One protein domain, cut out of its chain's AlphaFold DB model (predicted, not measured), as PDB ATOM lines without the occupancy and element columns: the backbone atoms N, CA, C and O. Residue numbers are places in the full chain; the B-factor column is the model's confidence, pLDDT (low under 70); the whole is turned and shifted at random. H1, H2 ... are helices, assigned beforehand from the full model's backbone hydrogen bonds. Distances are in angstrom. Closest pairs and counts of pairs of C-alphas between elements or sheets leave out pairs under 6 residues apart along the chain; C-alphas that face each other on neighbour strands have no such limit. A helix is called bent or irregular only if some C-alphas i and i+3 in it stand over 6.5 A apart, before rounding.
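What this domain is: This is residues 311 to 450 of the 776 residues of an uncharacterized protein of Gemmatimonadales bacterium (UniProt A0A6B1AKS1). What is the shape? H6 sits in the middle of an up-and-down bundle of five helices, H3, H4, H6, H7 and H9, each running against the one before it in the chain; H3 and H9 lie on opposite sides of H6, while H4 and H7 cover another side. Kinked H2 packs on H3 at one end with H1 beside it, and short H8 packs on H9 at the other end. What are the numbers? The printed part has 140 residues with nine named helices, H1 to H9 in chain order, no named strand, and the class all helix. It is compact, with a radius of gyration of the C-alphas of 14.3 A, yet only just elongated, with spans of 45 by 30 by 23 A.

Where its parts are: Where do the helices lie? H1 is residues 315 to 320, from C-alpha 315 at (-85.414, 1.916, 26.876); H2 is 330 to 345, 19.7 A; H3 is 351 to 365, 21.0 A; H4 is 374 to 385, 16.0 A; H5 is 388 to 392. H6 is 400 to 412, 18.3 A, from C-alpha 400 at (-61.000, -2.971, 16.263); H7 is 416 to 427, 16.2 A; H8 is 429 to 434; H9 is 439 to 450, 16.8 A, ending at C-alpha 450 at (-52.083, -5.875, 26.166). Is any helix irregular? H2 is, with C-alphas 331 and 334 9.4 A apart and a kink of 78 degrees near residue 337.

How they stand to each other: What touches the hub, H6? H3 touches it at a shallow tilt of 12 degrees, the same way, the closest C-alphas being Ala 362 and Leu 409, 4.0 A. H4 touches it at 30 degrees, shallow, opposite ways, at Ala 381 and Ala 406, 4.9 A between C-alphas. H7, its hairpin partner, touches it at Leu 418 and Ala 410, C-alphas 5.5 A apart, and H9 at Leu 445 and Gly 400, 6.2 A. What lies farther out? H2 and H3 form a hairpin, closest at the C-alphas of Ile 344 and Met 354, 5.5 A; H1 touches H2 at Pro 316 and Pro 339, 4.6 A between C-alphas. H8 touches H9, closest at the C-alphas of Pro 429 and Ala 442, 5.4 A, and H5 only just touches H4, only at the corner, with 3 pairs of C-alphas within 8 A, the closest being Thr 389 and Gly 383, 5.1 A. How are the backbones? Every O i to N i+4 pair is within hydrogen-bond range in H1 and H3 to H8; H2 has 6 of 12 and H9 6 of 8.

The domain as a whole: How far does it reach? The two C-alphas farthest apart are those of Asp 311 and Glu 430, 45.5 A. Are there cuts or long links? The printed part has no cut, and no link is long. Where is confidence low? The mean pLDDT of the printed part is 73.8, and 46 residues are under 70, among them 311 to 336, 363 to 372 and 396 to 400.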
ATOM      1  N   ASP A 311     -89.623   6.146  31.801       55.31
ATOM      2  CA  ASP A 311     -90.489   5.166  31.135       55.31
ATOM      3  C   ASP A 311     -89.673   3.960  30.624       55.31
ATOM      4  O   ASP A 311     -88.911   4.088  29.655       55.31
ATOM      5  N   PRO A 312     -89.844   2.764  31.220       56.47
ATOM      6  CA  PRO A 312     -89.188   1.543  30.762       56.47
ATOM      7  C   PRO A 312     -89.486   1.181  29.301       56.47
ATOM      8  O   PRO A 312     -88.663   0.521  28.663       56.47
ATOM      9  N   ALA A 313     -90.626   1.611  28.745       57.84
ATOM     10  CA  ALA A 313     -91.000   1.338  27.357       57.84
ATOM     11  C   ALA A 313     -90.130   2.097  26.345       57.84
ATOM     12  O   ALA A 313     -89.999   1.657  25.204       57.84
ATOM     13  N   ALA A 314     -89.491   3.196  26.755       59.16
ATOM     14  CA  ALA A 314     -88.579   3.934  25.894       59.16
ATOM     15  C   ALA A 314     -87.208   3.239  25.782       59.16
ATOM     16  O   ALA A 314     -86.541   3.361  24.758       59.16
ATOM     17  N   LEU A 315     -86.773   2.479  26.798       58.56
ATOM     18  CA  LEU A 315     -85.414   1.916  26.876       58.56
ATOM     19  C   LEU A 315     -84.967   1.100  25.635       58.56
ATOM     20  O   LEU A 315     -83.804   1.230  25.242       58.56
ATOM     21  N   PRO A 316     -85.824   0.293  24.972       59.25
ATOM     22  CA  PRO A 316     -85.455  -0.418  23.741       59.25
ATOM     23  C   PRO A 316     -85.158   0.510  22.557       59.25
ATOM     24  O   PRO A 316     -84.164   0.319  21.856       59.25
ATOM     25  N   VAL A 317     -85.974   1.549  22.372       60.81
ATOM     26  CA  VAL A 317     -85.805   2.576  21.326       60.81
ATOM     27  C   VAL A 317     -84.514   3.345  21.531       60.81
ATOM     28  O   VAL A 317     -83.728   3.574  20.616       60.81
ATOM     29  N   LEU A 318     -84.286   3.685  22.786       58.78
ATOM     30  CA  LEU A 318     -83.162   4.432  23.305       58.78
ATOM     31  C   LEU A 318     -81.827   3.696  23.135       58.78
ATOM     32  O   LEU A 318     -80.852   4.271  22.648       58.78
ATOM     33  N   ALA A 319     -81.793   2.400  23.444       59.53
ATOM     34  CA  ALA A 319     -80.667   1.538  23.106       59.53
ATOM     35  C   ALA A 319     -80.474   1.419  21.580       59.53
ATOM     36  O   ALA A 319     -79.348   1.369  21.080       59.53
ATOM     37  N   GLY A 320     -81.581   1.413  20.834       56.19
ATOM     38  CA  GLY A 320     -81.628   1.384  19.378       56.19
ATOM     39  C   GLY A 320     -81.087   2.643  18.690       56.19
ATOM     40  O   GLY A 320     -80.517   2.518  17.615       56.19
ATOM     41  N   ALA A 321     -81.230   3.827  19.287       54.31
ATOM     42  CA  ALA A 321     -81.017   5.121  18.631       54.31
ATOM     43  C   ALA A 321     -79.632   5.762  18.840       54.31
ATOM     44  O   ALA A 321     -79.379   6.896  18.426       54.31
ATOM     45  N   ARG A 322     -78.700   5.046  19.477       60.62
ATOM     46  CA  ARG A 322     -77.441   5.632  19.940       60.62
ATOM     47  C   ARG A 322     -76.381   5.770  18.843       60.62
ATOM     48  O   ARG A 322     -75.864   4.784  18.325       60.62
ATOM     49  N   GLY A 323     -75.940   7.008  18.624       48.59
ATOM     50  CA  GLY A 323     -74.721   7.344  17.894       48.59
ATOM     51  C   GLY A 323     -73.815   8.260  18.723       48.59
ATOM     52  O   GLY A 323     -74.085   9.445  18.851       48.59
ATOM     53  N   HIS A 324     -72.706   7.721  19.237       43.50
ATOM     54  CA  HIS A 324     -71.466   8.454  19.564       43.50
ATOM     55  C   HIS A 324     -71.198   9.008  20.974       43.50
ATOM     56  O   HIS A 324     -70.037   9.309  21.252       43.50
ATOM     57  N   ASN A 325     -72.156   9.040  21.904       44.81
ATOM     58  CA  ASN A 325     -71.872   9.436  23.296       44.81
ATOM     59  C   ASN A 325     -71.667   8.222  24.213       44.81
ATOM     60  O   ASN A 325     -72.139   7.135  23.893       44.81
ATOM     61  N   ARG A 326     -70.904   8.366  25.309       44.59
ATOM     62  CA  ARG A 326     -70.305   7.265  26.109       44.59
ATOM     63  C   ARG A 326     -70.869   7.073  27.538       44.59
ATOM     64  O   ARG A 326     -70.265   6.319  28.281       44.59
ATOM     65  N   ALA A 327     -71.958   7.742  27.943       45.62
ATOM     66  CA  ALA A 327     -72.359   7.771  29.362       45.62
ATOM     67  C   ALA A 327     -73.869   7.633  29.673       45.62
ATOM     68  O   ALA A 327     -74.271   7.895  30.805       45.62
ATOM     69  N   ASP A 328     -74.731   7.265  28.720       54.28
ATOM     70  CA  ASP A 328     -76.183   7.481  28.895       54.28
ATOM     71  C   ASP A 328     -76.977   6.296  29.464       54.28
ATOM     72  O   ASP A 328     -78.129   6.488  29.833       54.28
ATOM     73  N   LEU A 329     -76.396   5.092  29.580       53.94
ATOM     74  CA  LEU A 329     -77.093   3.952  30.213       53.94
ATOM     75  C   LEU A 329     -76.821   3.843  31.721       53.94
ATOM     76  O   LEU A 329     -77.630   3.270  32.446       53.94
ATOM     77  N   VAL A 330     -75.714   4.421  32.199       51.12
ATOM     78  CA  VAL A 330     -75.318   4.414  33.618       51.12
ATOM     79  C   VAL A 330     -76.427   4.938  34.553       51.12
ATOM     80  O   VAL A 330     -76.661   4.295  35.573       51.12
ATOM     81  N   PRO A 331     -77.172   6.014  34.218       52.06
ATOM     82  CA  PRO A 331     -78.238   6.540  35.081       52.06
ATOM     83  C   PRO A 331     -79.431   5.593  35.282       52.06
ATOM     84  O   PRO A 331     -80.168   5.746  36.248       52.06
ATOM     85  N   PHE A 332     -79.630   4.619  34.389       53.19
ATOM     86  CA  PHE A 332     -80.754   3.675  34.449       53.19
ATOM     87  C   PHE A 332     -80.413   2.356  35.149       53.19
ATOM     88  O   PHE A 332     -81.300   1.527  35.369       53.19
ATOM     89  N   GLY A 333     -79.131   2.136  35.460       65.31
ATOM     90  CA  GLY A 333     -78.652   0.922  36.110       65.31
ATOM     91  C   GLY A 333     -79.091  -0.355  35.388       65.31
ATOM     92  O   GLY A 333     -78.930  -0.505  34.175       65.31
ATOM     93  N   GLU A 334     -79.652  -1.292  36.148       68.31
ATOM     94  CA  GLU A 334     -80.007  -2.631  35.673       68.31
ATOM     95  C   GLU A 334     -81.106  -2.640  34.597       68.31
ATOM     96  O   GLU A 334     -81.039  -3.421  33.644       68.31
ATOM     97  N   ALA A 335     -82.081  -1.729  34.689       66.88
ATOM     98  CA  ALA A 335     -83.223  -1.675  33.772       66.88
ATOM     99  C   ALA A 335     -82.798  -1.461  32.306       66.88
ATOM    100  O   ALA A 335     -83.483  -1.906  31.383       66.88
ATOM    101  N   ALA A 336     -81.641  -0.832  32.080       67.00
ATOM    102  CA  ALA A 336     -81.089  -0.587  30.752       67.00
ATOM    103  C   ALA A 336     -80.375  -1.798  30.124       67.00
ATOM    104  O   ALA A 336     -80.160  -1.807  28.909       67.00
ATOM    105  N   ILE A 337     -80.019  -2.827  30.902       72.12
ATOM    106  CA  ILE A 337     -79.175  -3.930  30.418       72.12
ATOM    107  C   ILE A 337     -79.900  -4.761  29.357       72.12
ATOM    108  O   ILE A 337     -79.376  -4.948  28.259       72.12
ATOM    109  N   ALA A 338     -81.107  -5.254  29.645       76.69
ATOM    110  CA  ALA A 338     -81.839  -6.102  28.702       76.69
ATOM    111  C   ALA A 338     -82.160  -5.383  27.369       76.69
ATOM    112  O   ALA A 338     -81.880  -5.962  26.313       76.69
ATOM    113  N   PRO A 339     -82.642  -4.122  27.371       69.62
ATOM    114  CA  PRO A 339     -82.811  -3.324  26.156       69.62
ATOM    115  C   PRO A 339     -81.510  -3.107  25.369       69.62
ATOM    116  O   PRO A 339     -81.494  -3.293  24.151       69.62
ATOM    117  N   ALA A 340     -80.399  -2.790  26.045       73.00
ATOM    118  CA  ALA A 340     -79.094  -2.622  25.404       73.00
ATOM    119  C   ALA A 340     -78.606  -3.912  24.738       73.00
ATOM    120  O   ALA A 340     -78.148  -3.898  23.595       73.00
ATOM    121  N   VAL A 341     -78.765  -5.050  25.413       79.12
ATOM    122  CA  VAL A 341     -78.418  -6.366  24.867       79.12
ATOM    123  C   VAL A 341     -79.307  -6.723  23.673       79.12
ATOM    124  O   VAL A 341     -78.805  -7.253  22.680       79.12
ATOM    125  N   ALA A 342     -80.607  -6.422  23.735       77.06
ATOM    126  CA  ALA A 342     -81.528  -6.629  22.619       77.06
ATOM    127  C   ALA A 342     -81.129  -5.786  21.398       77.06
ATOM    128  O   ALA A 342     -81.040  -6.324  20.292       77.06
ATOM    129  N   ALA A 343     -80.792  -4.509  21.602       71.81
ATOM    130  CA  ALA A 343     -80.312  -3.628  20.542       71.81
ATOM    131  C   ALA A 343     -79.001  -4.139  19.926       71.81
ATOM    132  O   ALA A 343     -78.917  -4.278  18.712       71.81
ATOM    133  N   ILE A 344     -78.013  -4.532  20.740       76.44
ATOM    134  CA  ILE A 344     -76.749  -5.126  20.263       76.44
ATOM    135  C   ILE A 344     -77.006  -6.356  19.376       76.44
ATOM    136  O   ILE A 344     -76.368  -6.532  18.332       76.44
ATOM    137  N   ARG A 345     -77.955  -7.212  19.771       78.50
ATOM    138  CA  ARG A 345     -78.316  -8.432  19.033       78.50
ATOM    139  C   ARG A 345     -79.152  -8.166  17.782       78.50
ATOM    140  O   ARG A 345     -79.217  -9.047  16.928       78.50
ATOM    141  N   SER A 346     -79.747  -6.983  17.638       75.25
ATOM    142  CA  SER A 346     -80.558  -6.639  16.470       75.25
ATOM    143  C   SER A 346     -79.736  -6.708  15.173       75.25
ATOM    144  O   SER A 346     -78.628  -6.163  15.133       75.25
ATOM    145  N   PRO A 347     -80.252  -7.305  14.081       70.44
ATOM    146  CA  PRO A 347     -79.606  -7.258  12.769       70.44
ATOM    147  C   PRO A 347     -79.373  -5.831  12.252       70.44
ATOM    148  O   PRO A 347     -78.430  -5.609  11.501       70.44
ATOM    149  N   SER A 348     -80.198  -4.868  12.678       63.91
ATOM    150  CA  SER A 348     -80.122  -3.464  12.257       63.91
ATOM    151  C   SER A 348     -79.088  -2.626  13.014       63.91
ATOM    152  O   SER A 348     -78.835  -1.487  12.627       63.91
ATOM    153  N   ALA A 349     -78.485  -3.155  14.085       67.06
ATOM    154  CA  ALA A 349     -77.508  -2.404  14.868       67.06
ATOM    155  C   ALA A 349     -76.176  -2.279  14.118       67.06
ATOM    156  O   ALA A 349     -75.487  -3.275  13.866       67.06
ATOM    157  N   HIS A 350     -75.804  -1.041  13.802       70.19
ATOM    158  CA  HIS A 350     -74.586  -0.719  13.067       70.19
ATOM    159  C   HIS A 350     -73.351  -0.631  13.988       70.19
ATOM    160  O   HIS A 350     -73.445  -0.631  15.219       70.19
ATOM    161  N   ARG A 351     -72.156  -0.580  13.379       71.56
ATOM    162  CA  ARG A 351     -70.855  -0.727  14.060       71.56
ATOM    163  C   ARG A 351     -70.661   0.216  15.252       71.56
ATOM    164  O   ARG A 351     -70.270  -0.222  16.333       71.56
ATOM    165  N   ASP A 352     -70.904   1.506  15.049       65.69
ATOM    166  CA  ASP A 352     -70.626   2.515  16.067       65.69
ATOM    167  C   ASP A 352     -71.624   2.428  17.221       65.69
ATOM    168  O   ASP A 352     -71.204   2.426  18.374       65.69
ATOM    169  N   GLN A 353     -72.914   2.243  16.942       68.06
ATOM    170  CA  GLN A 353     -73.914   1.992  17.978       68.06
ATOM    171  C   GLN A 353     -73.537   0.811  18.878       68.06
ATOM    172  O   GLN A 353     -73.541   0.950  20.100       68.06
ATOM    173  N   MET A 354     -73.151  -0.329  18.300       74.94
ATOM    174  CA  MET A 354     -72.731  -1.489  19.094       74.94
ATOM    175  C   MET A 354     -71.501  -1.186  19.944       74.94
ATOM    176  O   MET A 354     -71.485  -1.525  21.123       74.94
ATOM    177  N   ARG A 355     -70.493  -0.508  19.381       74.31
ATOM    178  CA  ARG A 355     -69.310  -0.073  20.135       74.31
ATOM    179  C   ARG A 355     -69.702   0.731  21.375       74.31
ATOM    180  O   ARG A 355     -69.163   0.474  22.448       74.31
ATOM    181  N   PHE A 356     -70.589   1.717  21.229       70.38
ATOM    182  CA  PHE A 356     -70.993   2.561  22.355       70.38
ATOM    183  C   PHE A 356     -71.798   1.771  23.381       70.38
ATOM    184  O   PHE A 356     -71.415   1.784  24.544       70.38
ATOM    185  N   LEU A 357     -72.799   0.996  22.951       73.19
ATOM    186  CA  LEU A 357     -73.599   0.166  23.858       73.19
ATOM    187  C   LEU A 357     -72.736  -0.812  24.665       73.19
ATOM    188  O   LEU A 357     -72.932  -0.948  25.866       73.19
ATOM    189  N   ILE A 358     -71.757  -1.469  24.038       77.81
ATOM    190  CA  ILE A 358     -70.841  -2.378  24.743       77.81
ATOM    191  C   ILE A 358     -69.978  -1.606  25.751       77.81
ATOM    192  O   ILE A 358     -69.788  -2.078  26.869       77.81
ATOM    193  N   ALA A 359     -69.490  -0.416  25.387       72.25
ATOM    194  CA  ALA A 359     -68.709   0.422  26.296       72.25
ATOM    195  C   ALA A 359     -69.533   0.896  27.509       72.25
ATOM    196  O   ALA A 359     -69.022   0.901  28.626       72.25
ATOM    197  N   ASP A 360     -70.810   1.241  27.327       71.00
ATOM    198  CA  ASP A 360     -71.693   1.578  28.449       71.00
ATOM    199  C   ASP A 360     -71.977   0.371  29.339       71.00
ATOM    200  O   ASP A 360     -71.987   0.498  30.561       71.00
ATOM    201  N   LEU A 361     -72.181  -0.809  28.746       77.75
ATOM    202  CA  LEU A 361     -72.327  -2.043  29.511       77.75
ATOM    203  C   LEU A 361     -71.060  -2.345  30.320       77.75
ATOM    204  O   LEU A 361     -71.184  -2.850  31.429       77.75
ATOM    205  N   ALA A 362     -69.867  -2.010  29.813       73.75
ATOM    206  CA  ALA A 362     -68.617  -2.137  30.565       73.75
ATOM    207  C   ALA A 362     -68.580  -1.185  31.772       73.75
ATOM    208  O   ALA A 362     -68.195  -1.593  32.865       73.75
ATOM    209  N   MET A 363     -69.046   0.059  31.602       66.31
ATOM    210  CA  MET A 363     -69.180   1.009  32.712       66.31
ATOM    211  C   MET A 363     -70.197   0.538  33.754       66.31
ATOM    212  O   MET A 363     -69.927   0.623  34.948       66.31
ATOM    213  N   ILE A 364     -71.346   0.017  33.312       67.94
ATOM    214  CA  ILE A 364     -72.364  -0.550  34.202       67.94
ATOM    215  C   ILE A 364     -71.799  -1.780  34.921       67.94
ATOM    216  O   ILE A 364     -71.978  -1.893  36.128       67.94
ATOM    217  N   ALA A 365     -71.061  -2.658  34.230       69.31
ATOM    218  CA  ALA A 365     -70.456  -3.869  34.796       69.31
ATOM    219  C   ALA A 365     -69.469  -3.608  35.938       69.31
ATOM    220  O   ALA A 365     -69.335  -4.457  36.813       69.31
ATOM    221  N   ALA A 366     -68.851  -2.427  35.973       64.62
ATOM    222  CA  ALA A 366     -68.005  -1.996  37.084       64.62
ATOM    223  C   ALA A 366     -68.798  -1.559  38.339       64.62
ATOM    224  O   ALA A 366     -68.190  -1.192  39.346       64.62
ATOM    225  N   THR A 367     -70.137  -1.574  38.297       60.34
ATOM    226  CA  THR A 367     -71.011  -1.213  39.424       60.34
ATOM    227  C   THR A 367     -71.567  -2.454  40.145       60.34
ATOM    228  O   THR A 367     -71.779  -3.492  39.513       60.34
ATOM    229  N   PRO A 368     -71.887  -2.366  41.454       58.41
ATOM    230  CA  PRO A 368     -72.480  -3.475  42.215       58.41
ATOM    231  C   PRO A 368     -73.824  -3.993  41.668       58.41
ATOM    232  O   PRO A 368     -74.225  -5.110  41.982       58.41
ATOM    233  N   LEU A 369     -74.503  -3.208  40.824       53.97
ATOM    234  CA  LEU A 369     -75.835  -3.481  40.269       53.97
ATOM    235  C   LEU A 369     -75.869  -4.635  39.244       53.97
ATOM    236  O   LEU A 369     -76.920  -4.945  38.694       53.97
ATOM    237  N   VAL A 370     -74.729  -5.263  38.935       63.38
ATOM    238  CA  VAL A 370     -74.582  -6.149  37.761       63.38
ATOM    239  C   VAL A 370     -74.446  -7.636  38.089       63.38
ATOM    240  O   VAL A 370     -74.467  -8.475  37.180       63.38
ATOM    241  N   ALA A 371     -74.380  -8.008  39.368       64.50
ATOM    242  CA  ALA A 371     -74.212  -9.406  39.775       64.50
ATOM    243  C   ALA A 371     -75.239 -10.359  39.116       64.50
ATOM    244  O   ALA A 371     -74.870 -11.452  38.682       64.50
ATOM    245  N   GLU A 372     -76.488  -9.918  38.944       66.06
ATOM    246  CA  GLU A 372     -77.588 -10.722  38.387       66.06
ATOM    247  C   GLU A 372     -77.536 -10.870  36.853       66.06
ATOM    248  O   GLU A 372     -77.991 -11.872  36.296       66.06
ATOM    249  N   ASN A 373     -76.889  -9.933  36.152       74.25
ATOM    250  CA  ASN A 373     -76.829  -9.903  34.685       74.25
ATOM    251  C   ASN A 373     -75.483 -10.363  34.109       74.25
ATOM    252  O   ASN A 373     -75.335 -10.469  32.885       74.25
ATOM    253  N   ARG A 374     -74.514 -10.708  34.969       82.56
ATOM    254  CA  ARG A 374     -73.151 -11.122  34.591       82.56
ATOM    255  C   ARG A 374     -73.138 -12.190  33.500       82.56
ATOM    256  O   ARG A 374     -72.383 -12.080  32.542       82.56
ATOM    257  N   ARG A 375     -74.031 -13.184  33.568       85.25
ATOM    258  CA  ARG A 375     -74.124 -14.251  32.553       85.25
ATOM    259  C   ARG A 375     -74.470 -13.722  31.158       85.25
ATOM    260  O   ARG A 375     -73.901 -14.191  30.171       85.25
ATOM    261  N   ILE A 376     -75.415 -12.785  31.066       85.06
ATOM    262  CA  ILE A 376     -75.839 -12.195  29.790       85.06
ATOM    263  C   ILE A 376     -74.715 -11.324  29.230       85.06
ATOM    264  O   ILE A 376     -74.384 -11.443  28.049       85.06
ATOM    265  N   LEU A 377     -74.089 -10.506  30.076       86.38
ATOM    266  CA  LEU A 377     -72.984  -9.632  29.686       86.38
ATOM    267  C   LEU A 377     -71.747 -10.425  29.249       86.38
ATOM    268  O   LEU A 377     -71.180 -10.132  28.196       86.38
ATOM    269  N   SER A 378     -71.400 -11.502  29.964       90.69
ATOM    270  CA  SER A 378     -70.324 -12.412  29.560       90.69
ATOM    271  C   SER A 378     -70.604 -13.054  28.203       90.69
ATOM    272  O   SER A 378     -69.689 -13.229  27.402       90.69
ATOM    273  N   ALA A 379     -71.863 -13.400  27.912       88.69
ATOM    274  CA  ALA A 379     -72.238 -13.940  26.607       88.69
ATOM    275  C   ALA A 379     -72.086 -12.900  25.484       88.69
ATOM    276  O   ALA A 379     -71.616 -13.252  24.402       88.69
ATOM    277  N   VAL A 380     -72.433 -11.631  25.737       87.31
ATOM    278  CA  VAL A 380     -72.221 -10.527  24.783       87.31
ATOM    279  C   VAL A 380     -70.732 -10.330  24.511       87.31
ATOM    280  O   VAL A 380     -70.322 -10.390  23.353       87.31
ATOM    281  N   ALA A 381     -69.913 -10.170  25.554       90.00
ATOM    282  CA  ALA A 381     -68.467 -10.013  25.407       90.00
ATOM    283  C   ALA A 381     -67.843 -11.200  24.651       90.00
ATOM    284  O   ALA A 381     -67.105 -11.004  23.685       90.00
ATOM    285  N   ARG A 382     -68.208 -12.439  25.017       92.56
ATOM    286  CA  ARG A 382     -67.722 -13.660  24.354       92.56
ATOM    287  C   ARG A 382     -68.037 -13.685  22.863       92.56
ATOM    288  O   ARG A 382     -67.149 -14.024  22.089       92.56
ATOM    289  N   GLY A 383     -69.266 -13.340  22.470       87.19
ATOM    290  CA  GLY A 383     -69.700 -13.369  21.070       87.19
ATOM    291  C   GLY A 383     -68.917 -12.405  20.173       87.19
ATOM    292  O   GLY A 383     -68.599 -12.742  19.032       87.19
ATOM    293  N   PHE A 384     -68.542 -11.231  20.693       88.94
ATOM    294  CA  PHE A 384     -67.682 -10.292  19.966       88.94
ATOM    295  C   PHE A 384     -66.211 -10.717  19.971       88.94
ATOM    296  O   PHE A 384     -65.578 -10.687  18.918       88.94
ATOM    297  N   LEU A 385     -65.675 -11.160  21.114       88.31
ATOM    298  CA  LEU A 385     -64.274 -11.592  21.230       88.31
ATOM    299  C   LEU A 385     -63.978 -12.884  20.446       88.31
ATOM    300  O   LEU A 385     -62.845 -13.096  20.023       88.31
ATOM    301  N   SER A 386     -64.968 -13.758  20.240       87.44
ATOM    302  CA  SER A 386     -64.825 -14.962  19.409       87.44
ATOM    303  C   SER A 386     -64.946 -14.686  17.908       87.44
ATOM    304  O   SER A 386     -64.633 -15.566  17.108       87.44
ATOM    305  N   GLY A 387     -65.435 -13.504  17.523       80.06
ATOM    306  CA  GLY A 387     -65.791 -13.182  16.143       80.06
ATOM    307  C   GLY A 387     -67.136 -13.722  15.680       80.06
ATOM    308  O   GLY A 387     -67.569 -13.364  14.588       80.06
ATOM    309  N   GLU A 388     -67.823 -14.543  16.476       82.81
ATOM    310  CA  GLU A 388     -69.094 -15.161  16.088       82.81
ATOM    311  C   GLU A 388     -70.150 -14.099  15.762       82.81
ATOM    312  O   GLU A 388     -70.759 -14.128  14.693       82.81
ATOM    313  N   THR A 389     -70.317 -13.106  16.639       80.12
ATOM    314  CA  THR A 389     -71.277 -12.012  16.437       80.12
ATOM    315  C   THR A 389     -70.867 -11.095  15.284       80.12
ATOM    316  O   THR A 389     -71.725 -10.590  14.563       80.12
ATOM    317  N   LEU A 390     -69.562 -10.898  15.068       75.94
ATOM    318  CA  LEU A 390     -69.052 -10.104  13.947       75.94
ATOM    319  C   LEU A 390     -69.321 -10.796  12.603       75.94
ATOM    320  O   LEU A 390     -69.777 -10.143  11.662       75.94
ATOM    321  N   ALA A 391     -69.101 -12.110  12.536       75.31
ATOM    322  CA  ALA A 391     -69.355 -12.934  11.358       75.31
ATOM    323  C   ALA A 391     -70.853 -13.024  11.038       75.31
ATOM    324  O   ALA A 391     -71.243 -12.828   9.890       75.31
ATOM    325  N   GLN A 392     -71.702 -13.232  12.053       77.88
ATOM    326  CA  GLN A 392     -73.165 -13.219  11.902       77.88
ATOM    327  C   GLN A 392     -73.684 -11.898  11.322       77.88
ATOM    328  O   GLN A 392     -74.676 -11.893  10.595       77.88
ATOM    329  N   LYS A 393     -73.011 -10.781  11.624       73.06
ATOM    330  CA  LYS A 393     -73.380  -9.440  11.156       73.06
ATOM    331  C   LYS A 393     -72.677  -9.010   9.862       73.06
ATOM    332  O   LYS A 393     -72.900  -7.889   9.419       73.06
ATOM    333  N   GLY A 394     -71.833  -9.854   9.262       70.19
ATOM    334  CA  GLY A 394     -71.154  -9.553   7.995       70.19
ATOM    335  C   GLY A 394     -70.227  -8.330   8.040       70.19
ATOM    336  O   GLY A 394     -70.073  -7.643   7.035       70.19
ATOM    337  N   MET A 395     -69.636  -8.020   9.197       70.31
ATOM    338  CA  MET A 395     -68.789  -6.830   9.369       70.31
ATOM    339  C   MET A 395     -67.314  -7.121   9.020       70.31
ATOM    340  O   MET A 395     -66.838  -8.226   9.281       70.31
ATOM    341  N   SER A 396     -66.565  -6.138   8.488       61.56
ATOM    342  CA  SER A 396     -65.108  -6.239   8.239       61.56
ATOM    343  C   SER A 396     -64.338  -4.917   8.477       61.56
ATOM    344  O   SER A 396     -64.922  -3.831   8.467       61.56
ATOM    345  N   ALA A 397     -63.024  -5.029   8.742       43.19
ATOM    346  CA  ALA A 397     -61.932  -4.029   8.749       43.19
ATOM    347  C   ALA A 397     -62.005  -2.805   9.699       43.19
ATOM    348  O   ALA A 397     -60.975  -2.289  10.143       43.19
ATOM    349  N   GLY A 398     -63.190  -2.356  10.101       54.50
ATOM    350  CA  GLY A 398     -63.387  -1.230  11.020       54.50
ATOM    351  C   GLY A 398     -63.553  -1.598  12.502       54.50
ATOM    352  O   GLY A 398     -63.794  -0.734  13.346       54.50
ATOM    353  N   GLN A 399     -63.475  -2.893  12.810       64.56
ATOM    354  CA  GLN A 399     -64.047  -3.528  14.005       64.56
ATOM    355  C   GLN A 399     -63.159  -3.481  15.247       64.56
ATOM    356  O   GLN A 399     -63.607  -3.889  16.318       64.56
ATOM    357  N   GLY A 400     -61.931  -2.963  15.137       66.19
ATOM    358  CA  GLY A 400     -61.000  -2.971  16.263       66.19
ATOM    359  C   GLY A 400     -61.577  -2.274  17.490       66.19
ATOM    360  O   GLY A 400     -61.424  -2.760  18.595       66.19
ATOM    361  N   LEU A 401     -62.378  -1.229  17.277       72.69
ATOM    362  CA  LEU A 401     -63.056  -0.491  18.338       72.69
ATOM    363  C   LEU A 401     -64.188  -1.266  19.041       72.69
ATOM    364  O   LEU A 401     -64.495  -0.958  20.188       72.69
ATOM    365  N   ILE A 402     -64.827  -2.235  18.371       80.81
ATOM    366  CA  ILE A 402     -65.843  -3.106  18.991       80.81
ATOM    367  C   ILE A 402     -65.159  -4.178  19.836       80.81
ATOM    368  O   ILE A 402     -65.587  -4.415  20.959       80.81
ATOM    369  N   ILE A 403     -64.105  -4.807  19.306       84.69
ATOM    370  CA  ILE A 403     -63.307  -5.799  20.048       84.69
ATOM    371  C   ILE A 403     -62.696  -5.148  21.293       84.69
ATOM    372  O   ILE A 403     -62.744  -5.714  22.375       84.69
ATOM    373  N   ASP A 404     -62.190  -3.932  21.133       82.00
ATOM    374  CA  ASP A 404     -61.675  -3.056  22.181       82.00
ATOM    375  C   ASP A 404     -62.737  -2.781  23.273       82.00
ATOM    376  O   ASP A 404     -62.485  -3.066  24.442       82.00
ATOM    377  N   ALA A 405     -63.965  -2.388  22.908       81.94
ATOM    378  CA  ALA A 405     -65.060  -2.226  23.874       81.94
ATOM    379  C   ALA A 405     -65.500  -3.557  24.525       81.94
ATOM    380  O   ALA A 405     -65.835  -3.599  25.707       81.94
ATOM    381  N   ALA A 406     -65.506  -4.662  23.773       87.00
ATOM    382  CA  ALA A 406     -65.853  -5.986  24.294       87.00
ATOM    383  C   ALA A 406     -64.792  -6.522  25.264       87.00
ATOM    384  O   ALA A 406     -65.136  -7.241  26.201       87.00
ATOM    385  N   ALA A 407     -63.524  -6.157  25.062       86.56
ATOM    386  CA  ALA A 407     -62.444  -6.429  25.998       86.56
ATOM    387  C   ALA A 407     -62.606  -5.609  27.286       86.56
ATOM    388  O   ALA A 407     -62.461  -6.181  28.362       86.56
ATOM    389  N   ASP A 408     -62.990  -4.329  27.192       83.06
ATOM    390  CA  ASP A 408     -63.328  -3.510  28.370       83.06
ATOM    391  C   ASP A 408     -64.457  -4.160  29.188       83.06
ATOM    392  O   ASP A 408     -64.333  -4.323  30.401       83.06
ATOM    393  N   LEU A 409     -65.525  -4.617  28.524       85.56
ATOM    394  CA  LEU A 409     -66.614  -5.343  29.182       85.56
ATOM    395  C   LEU A 409     -66.131  -6.664  29.805       85.56
ATOM    396  O   LEU A 409     -66.471  -6.963  30.942       85.56
ATOM    397  N   ALA A 410     -65.339  -7.458  29.080       88.88
ATOM    398  CA  ALA A 410     -64.806  -8.728  29.571       88.88
ATOM    399  C   ALA A 410     -63.964  -8.572  30.842       88.88
ATOM    400  O   ALA A 410     -64.119  -9.361  31.773       88.88
ATOM    401  N   LEU A 411     -63.094  -7.560  30.871       84.00
ATOM    402  CA  LEU A 411     -62.224  -7.272  32.006       84.00
ATOM    403  C   LEU A 411     -63.016  -6.702  33.189       84.00
ATOM    404  O   LEU A 411     -62.792  -7.132  34.315       84.00
ATOM    405  N   ALA A 412     -63.993  -5.821  32.941       80.62
ATOM    406  CA  ALA A 412     -64.879  -5.293  33.985       80.62
ATOM    407  C   ALA A 412     -65.744  -6.382  34.644       80.62
ATOM    408  O   ALA A 412     -66.109  -6.265  35.808       80.62
ATOM    409  N   LEU A 413     -66.072  -7.449  33.909       84.38
ATOM    410  CA  LEU A 413     -66.829  -8.586  34.431       84.38
ATOM    411  C   LEU A 413     -65.983  -9.566  35.247       84.38
ATOM    412  O   LEU A 413     -66.573 -10.511  35.769       84.38
ATOM    413  N   GLU A 414     -64.654  -9.419  35.304       83.12
ATOM    414  CA  GLU A 414     -63.731 -10.305  36.038       83.12
ATOM    415  C   GLU A 414     -64.001 -11.810  35.778       83.12
ATOM    416  O   GLU A 414     -64.013 -12.632  36.692       83.12
ATOM    417  N   ASP A 415     -64.354 -12.186  34.543       84.88
ATOM    418  CA  ASP A 415     -64.641 -13.577  34.152       84.88
ATOM    419  C   ASP A 415     -63.348 -14.226  33.622       84.88
ATOM    420  O   ASP A 415     -62.901 -13.861  32.527       84.88
ATOM    421  N   PRO A 416     -62.768 -15.233  34.309       86.88
ATOM    422  CA  PRO A 416     -61.484 -15.823  33.920       86.88
ATOM    423  C   PRO A 416     -61.472 -16.377  32.492       86.88
ATOM    424  O   PRO A 416     -60.445 -16.357  31.807       86.88
ATOM    425  N   SER A 417     -62.621 -16.864  32.008       91.50
ATOM    426  CA  SER A 417     -62.732 -17.390  30.648       91.50
ATOM    427  C   SER A 417     -62.617 -16.288  29.596       91.50
ATOM    428  O   SER A 417     -62.016 -16.510  28.542       91.50
ATOM    429  N   LEU A 418     -63.159 -15.102  29.888       90.94
ATOM    430  CA  LEU A 418     -63.084 -13.936  29.014       90.94
ATOM    431  C   LEU A 418     -61.714 -13.273  29.106       90.94
ATOM    432  O   LEU A 418     -61.138 -12.977  28.061       90.94
ATOM    433  N   THR A 419     -61.137 -13.142  30.302       88.12
ATOM    434  CA  THR A 419     -59.757 -12.661  30.477       88.12
ATOM    435  C   THR A 419     -58.782 -13.516  29.668       88.12
ATOM    436  O   THR A 419     -57.965 -12.994  28.912       88.12
ATOM    437  N   ALA A 420     -58.928 -14.846  29.702       89.00
ATOM    438  CA  ALA A 420     -58.124 -15.748  28.879       89.00
ATOM    439  C   ALA A 420     -58.336 -15.554  27.363       89.00
ATOM    440  O   ALA A 420     -57.408 -15.775  26.585       89.00
ATOM    441  N   MET A 421     -59.535 -15.157  26.916       92.19
ATOM    442  CA  MET A 421     -59.777 -14.797  25.513       92.19
ATOM    443  C   MET A 421     -59.062 -13.502  25.137       92.19
ATOM    444  O   MET A 421     -58.372 -13.485  24.119       92.19
ATOM    445  N   VAL A 422     -59.185 -12.457  25.959       89.88
ATOM    446  CA  VAL A 422     -58.504 -11.172  25.743       89.88
ATOM    447  C   VAL A 422     -56.986 -11.387  25.695       89.88
ATOM    448  O   VAL A 422     -56.347 -10.932  24.752       89.88
ATOM    449  N   ASN A 423     -56.429 -12.193  26.608       86.25
ATOM    450  CA  ASN A 423     -55.011 -12.577  26.618       86.25
ATOM    451  C   ASN A 423     -54.558 -13.264  25.324       86.25
ATOM    452  O   ASN A 423     -53.482 -12.961  24.816       86.25
ATOM    453  N   ARG A 424     -55.368 -14.171  24.758       90.44
ATOM    454  CA  ARG A 424     -55.044 -14.821  23.475       90.44
ATOM    455  C   ARG A 424     -55.053 -13.831  22.314       90.44
ATOM    456  O   ARG A 424     -54.100 -13.809  21.544       90.44
ATOM    457  N   LEU A 425     -56.074 -12.975  22.236       88.25
ATOM    458  CA  LEU A 425     -56.162 -11.936  21.203       88.25
ATOM    459  C   LEU A 425     -55.010 -10.930  21.301       88.25
ATOM    460  O   LEU A 425     -54.494 -10.481  20.286       88.25
ATOM    461  N   ALA A 426     -54.578 -10.614  22.519       87.06
ATOM    462  CA  ALA A 426     -53.420  -9.771  22.784       87.06
ATOM    463  C   ALA A 426     -52.081 -10.479  22.494       87.06
ATOM    464  O   ALA A 426     -51.054  -9.827  22.327       87.06
ATOM    465  N   ALA A 427     -52.037 -11.809  22.443       86.56
ATOM    466  CA  ALA A 427     -50.821 -12.559  22.135       86.56
ATOM    467  C   ALA A 427     -50.640 -12.812  20.628       86.56
ATOM    468  O   ALA A 427     -49.501 -12.929  20.182       86.56
ATOM    469  N   ASP A 428     -51.732 -12.868  19.861       86.19
ATOM    470  CA  ASP A 428     -51.738 -13.318  18.467       86.19
ATOM    471  C   ASP A 428     -52.412 -12.292  17.522       86.19
ATOM    472  O   ASP A 428     -53.634 -12.333  17.330       86.19
ATOM    473  N   PRO A 429     -51.647 -11.380  16.882       86.50
ATOM    474  CA  PRO A 429     -52.194 -10.456  15.886       86.50
ATOM    475  C   PRO A 429     -52.801 -11.182  14.677       86.50
ATOM    476  O   PRO A 429     -53.768 -10.685  14.098       86.50
ATOM    477  N   GLU A 430     -52.323 -12.381  14.317       87.38
ATOM    478  CA  GLU A 430     -52.933 -13.164  13.236       87.38
ATOM    479  C   GLU A 430     -54.344 -13.615  13.610       87.38
ATOM    480  O   GLU A 430     -55.205 -13.735  12.739       87.38
ATOM    481  N   GLN A 431     -54.619 -13.835  14.898       85.44
ATOM    482  CA  GLN A 431     -55.971 -14.118  15.361       85.44
ATOM    483  C   GLN A 431     -56.906 -12.938  15.090       85.44
ATOM    484  O   GLN A 431     -58.012 -13.161  14.608       85.44
ATOM    485  N   LEU A 432     -56.467 -11.699  15.317       83.31
ATOM    486  CA  LEU A 432     -57.251 -10.504  14.983       83.31
ATOM    487  C   LEU A 432     -57.437 -10.348  13.468       83.31
ATOM    488  O   LEU A 432     -58.526  -9.995  13.019       83.31
ATOM    489  N   VAL A 433     -56.419 -10.682  12.673       83.69
ATOM    490  CA  VAL A 433     -56.540 -10.713  11.207       83.69
ATOM    491  C   VAL A 433     -57.555 -11.769  10.759       83.69
ATOM    492  O   VAL A 433     -58.402 -11.486   9.912       83.69
ATOM    493  N   ARG A 434     -57.563 -12.961  11.377       83.44
ATOM    494  CA  ARG A 434     -58.593 -13.996  11.150       83.44
ATOM    495  C   ARG A 434     -59.996 -13.531  11.555       83.44
ATOM    496  O   ARG A 434     -60.971 -14.012  10.988       83.44
ATOM    497  N   LEU A 435     -60.097 -12.584  12.488       76.19
ATOM    498  CA  LEU A 435     -61.344 -11.908  12.860       76.19
ATOM    499  C   LEU A 435     -61.750 -10.778  11.896       76.19
ATOM    500  O   LEU A 435     -62.766 -10.126  12.127       76.19
ATOM    501  N   GLY A 436     -60.996 -10.547  10.816       74.75
ATOM    502  CA  GLY A 436     -61.301  -9.536   9.803       74.75
ATOM    503  C   GLY A 436     -60.739  -8.145  10.104       74.75
ATOM    504  O   GLY A 436     -61.103  -7.183   9.422       74.75
ATOM    505  N   ILE A 437     -59.853  -8.012  11.100       77.62
ATOM    506  CA  ILE A 437     -59.118  -6.772  11.365       77.62
ATOM    507  C   ILE A 437     -58.009  -6.612  10.324       77.62
ATOM    508  O   ILE A 437     -57.248  -7.543  10.069       77.62
ATOM    509  N   ALA A 438     -57.910  -5.423   9.725       75.62
ATOM    510  CA  ALA A 438     -56.835  -5.125   8.785       75.62
ATOM    511  C   ALA A 438     -55.464  -5.307   9.473       75.62
ATOM    512  O   ALA A 438     -55.326  -4.850  10.614       75.62
ATOM    513  N   PRO A 439     -54.467  -5.946   8.831       80.44
ATOM    514  CA  PRO A 439     -53.168  -6.234   9.447       80.44
ATOM    515  C   PRO A 439     -52.528  -5.020  10.129       80.44
ATOM    516  O   PRO A 439     -52.104  -5.109  11.275       80.44
ATOM    517  N   GLU A 440     -52.576  -3.851   9.490       76.44
ATOM    518  CA  GLU A 440     -52.037  -2.596  10.020       76.44
ATOM    519  C   GLU A 440     -52.741  -2.093  11.295       76.44
ATOM    520  O   GLU A 440     -52.158  -1.327  12.056       76.44
ATOM    521  N   ARG A 441     -53.982  -2.527  11.557       73.69
ATOM    522  CA  ARG A 441     -54.737  -2.205  12.783       73.69
ATOM    523  C   ARG A 441     -54.690  -3.323  13.817       73.69
ATOM    524  O   ARG A 441     -55.018  -3.076  14.976       73.69
ATOM    525  N   ALA A 442     -54.330  -4.541  13.413       81.88
ATOM    526  CA  ALA A 442     -54.217  -5.679  14.315       81.88
ATOM    527  C   ALA A 442     -53.121  -5.425  15.354       81.88
ATOM    528  O   ALA A 442     -53.362  -5.638  16.536       81.88
ATOM    529  N   ASP A 443     -51.984  -4.862  14.941       75.88
ATOM    530  CA  ASP A 443     -50.894  -4.505  15.854       75.88
ATOM    531  C   ASP A 443     -51.288  -3.382  16.831       75.88
ATOM    532  O   ASP A 443     -51.020  -3.483  18.030       75.88
ATOM    533  N   GLU A 444     -51.990  -2.345  16.349       75.62
ATOM    534  CA  GLU A 444     -52.526  -1.274  17.208       75.62
ATOM    535  C   GLU A 444     -53.499  -1.831  18.259       75.62
ATOM    536  O   GLU A 444     -53.498  -1.406  19.418       75.62
ATOM    537  N   LEU A 445     -54.335  -2.793  17.863       77.69
ATOM    538  CA  LEU A 445     -55.325  -3.409  18.735       77.69
ATOM    539  C   LEU A 445     -54.695  -4.405  19.711       77.69
ATOM    540  O   LEU A 445     -55.043  -4.366  20.886       77.69
ATOM    541  N   VAL A 446     -53.750  -5.245  19.274       82.94
ATOM    542  CA  VAL A 446     -52.946  -6.104  20.161       82.94
ATOM    543  C   VAL A 446     -52.345  -5.264  21.272       82.94
ATOM    544  O   VAL A 446     -52.464  -5.617  22.444       82.94
ATOM    545  N   TRP A 447     -51.733  -4.139  20.912       77.62
ATOM    546  CA  TRP A 447     -51.137  -3.242  21.884       77.62
ATOM    547  C   TRP A 447     -52.186  -2.676  22.853       77.62
ATOM    548  O   TRP A 447     -52.017  -2.821  24.060       77.62
ATOM    549  N   GLY A 448     -53.314  -2.156  22.356       76.38
ATOM    550  CA  GLY A 448     -54.395  -1.651  23.213       76.38
ATOM    551  C   GLY A 448     -55.069  -2.721  24.089       76.38
ATOM    552  O   GLY A 448     -55.639  -2.396  25.127       76.38
ATOM    553  N   LEU A 449     -55.027  -4.000  23.700       80.81
ATOM    554  CA  LEU A 449     -55.505  -5.121  24.516       80.81
ATOM    555  C   LEU A 449     -54.478  -5.523  25.580       80.81
ATOM    556  O   LEU A 449     -54.855  -5.711  26.732       80.81
ATOM    557  N   ARG A 450     -53.188  -5.621  25.218       78.12
ATOM    558  CA  ARG A 450     -52.083  -5.875  26.166       78.12
ATOM    559  C   ARG A 450     -52.022  -4.816  27.241       78.12
ATOM    560  O   ARG A 450     -51.845  -5.157  28.402       78.12
TER     561      ARG A 450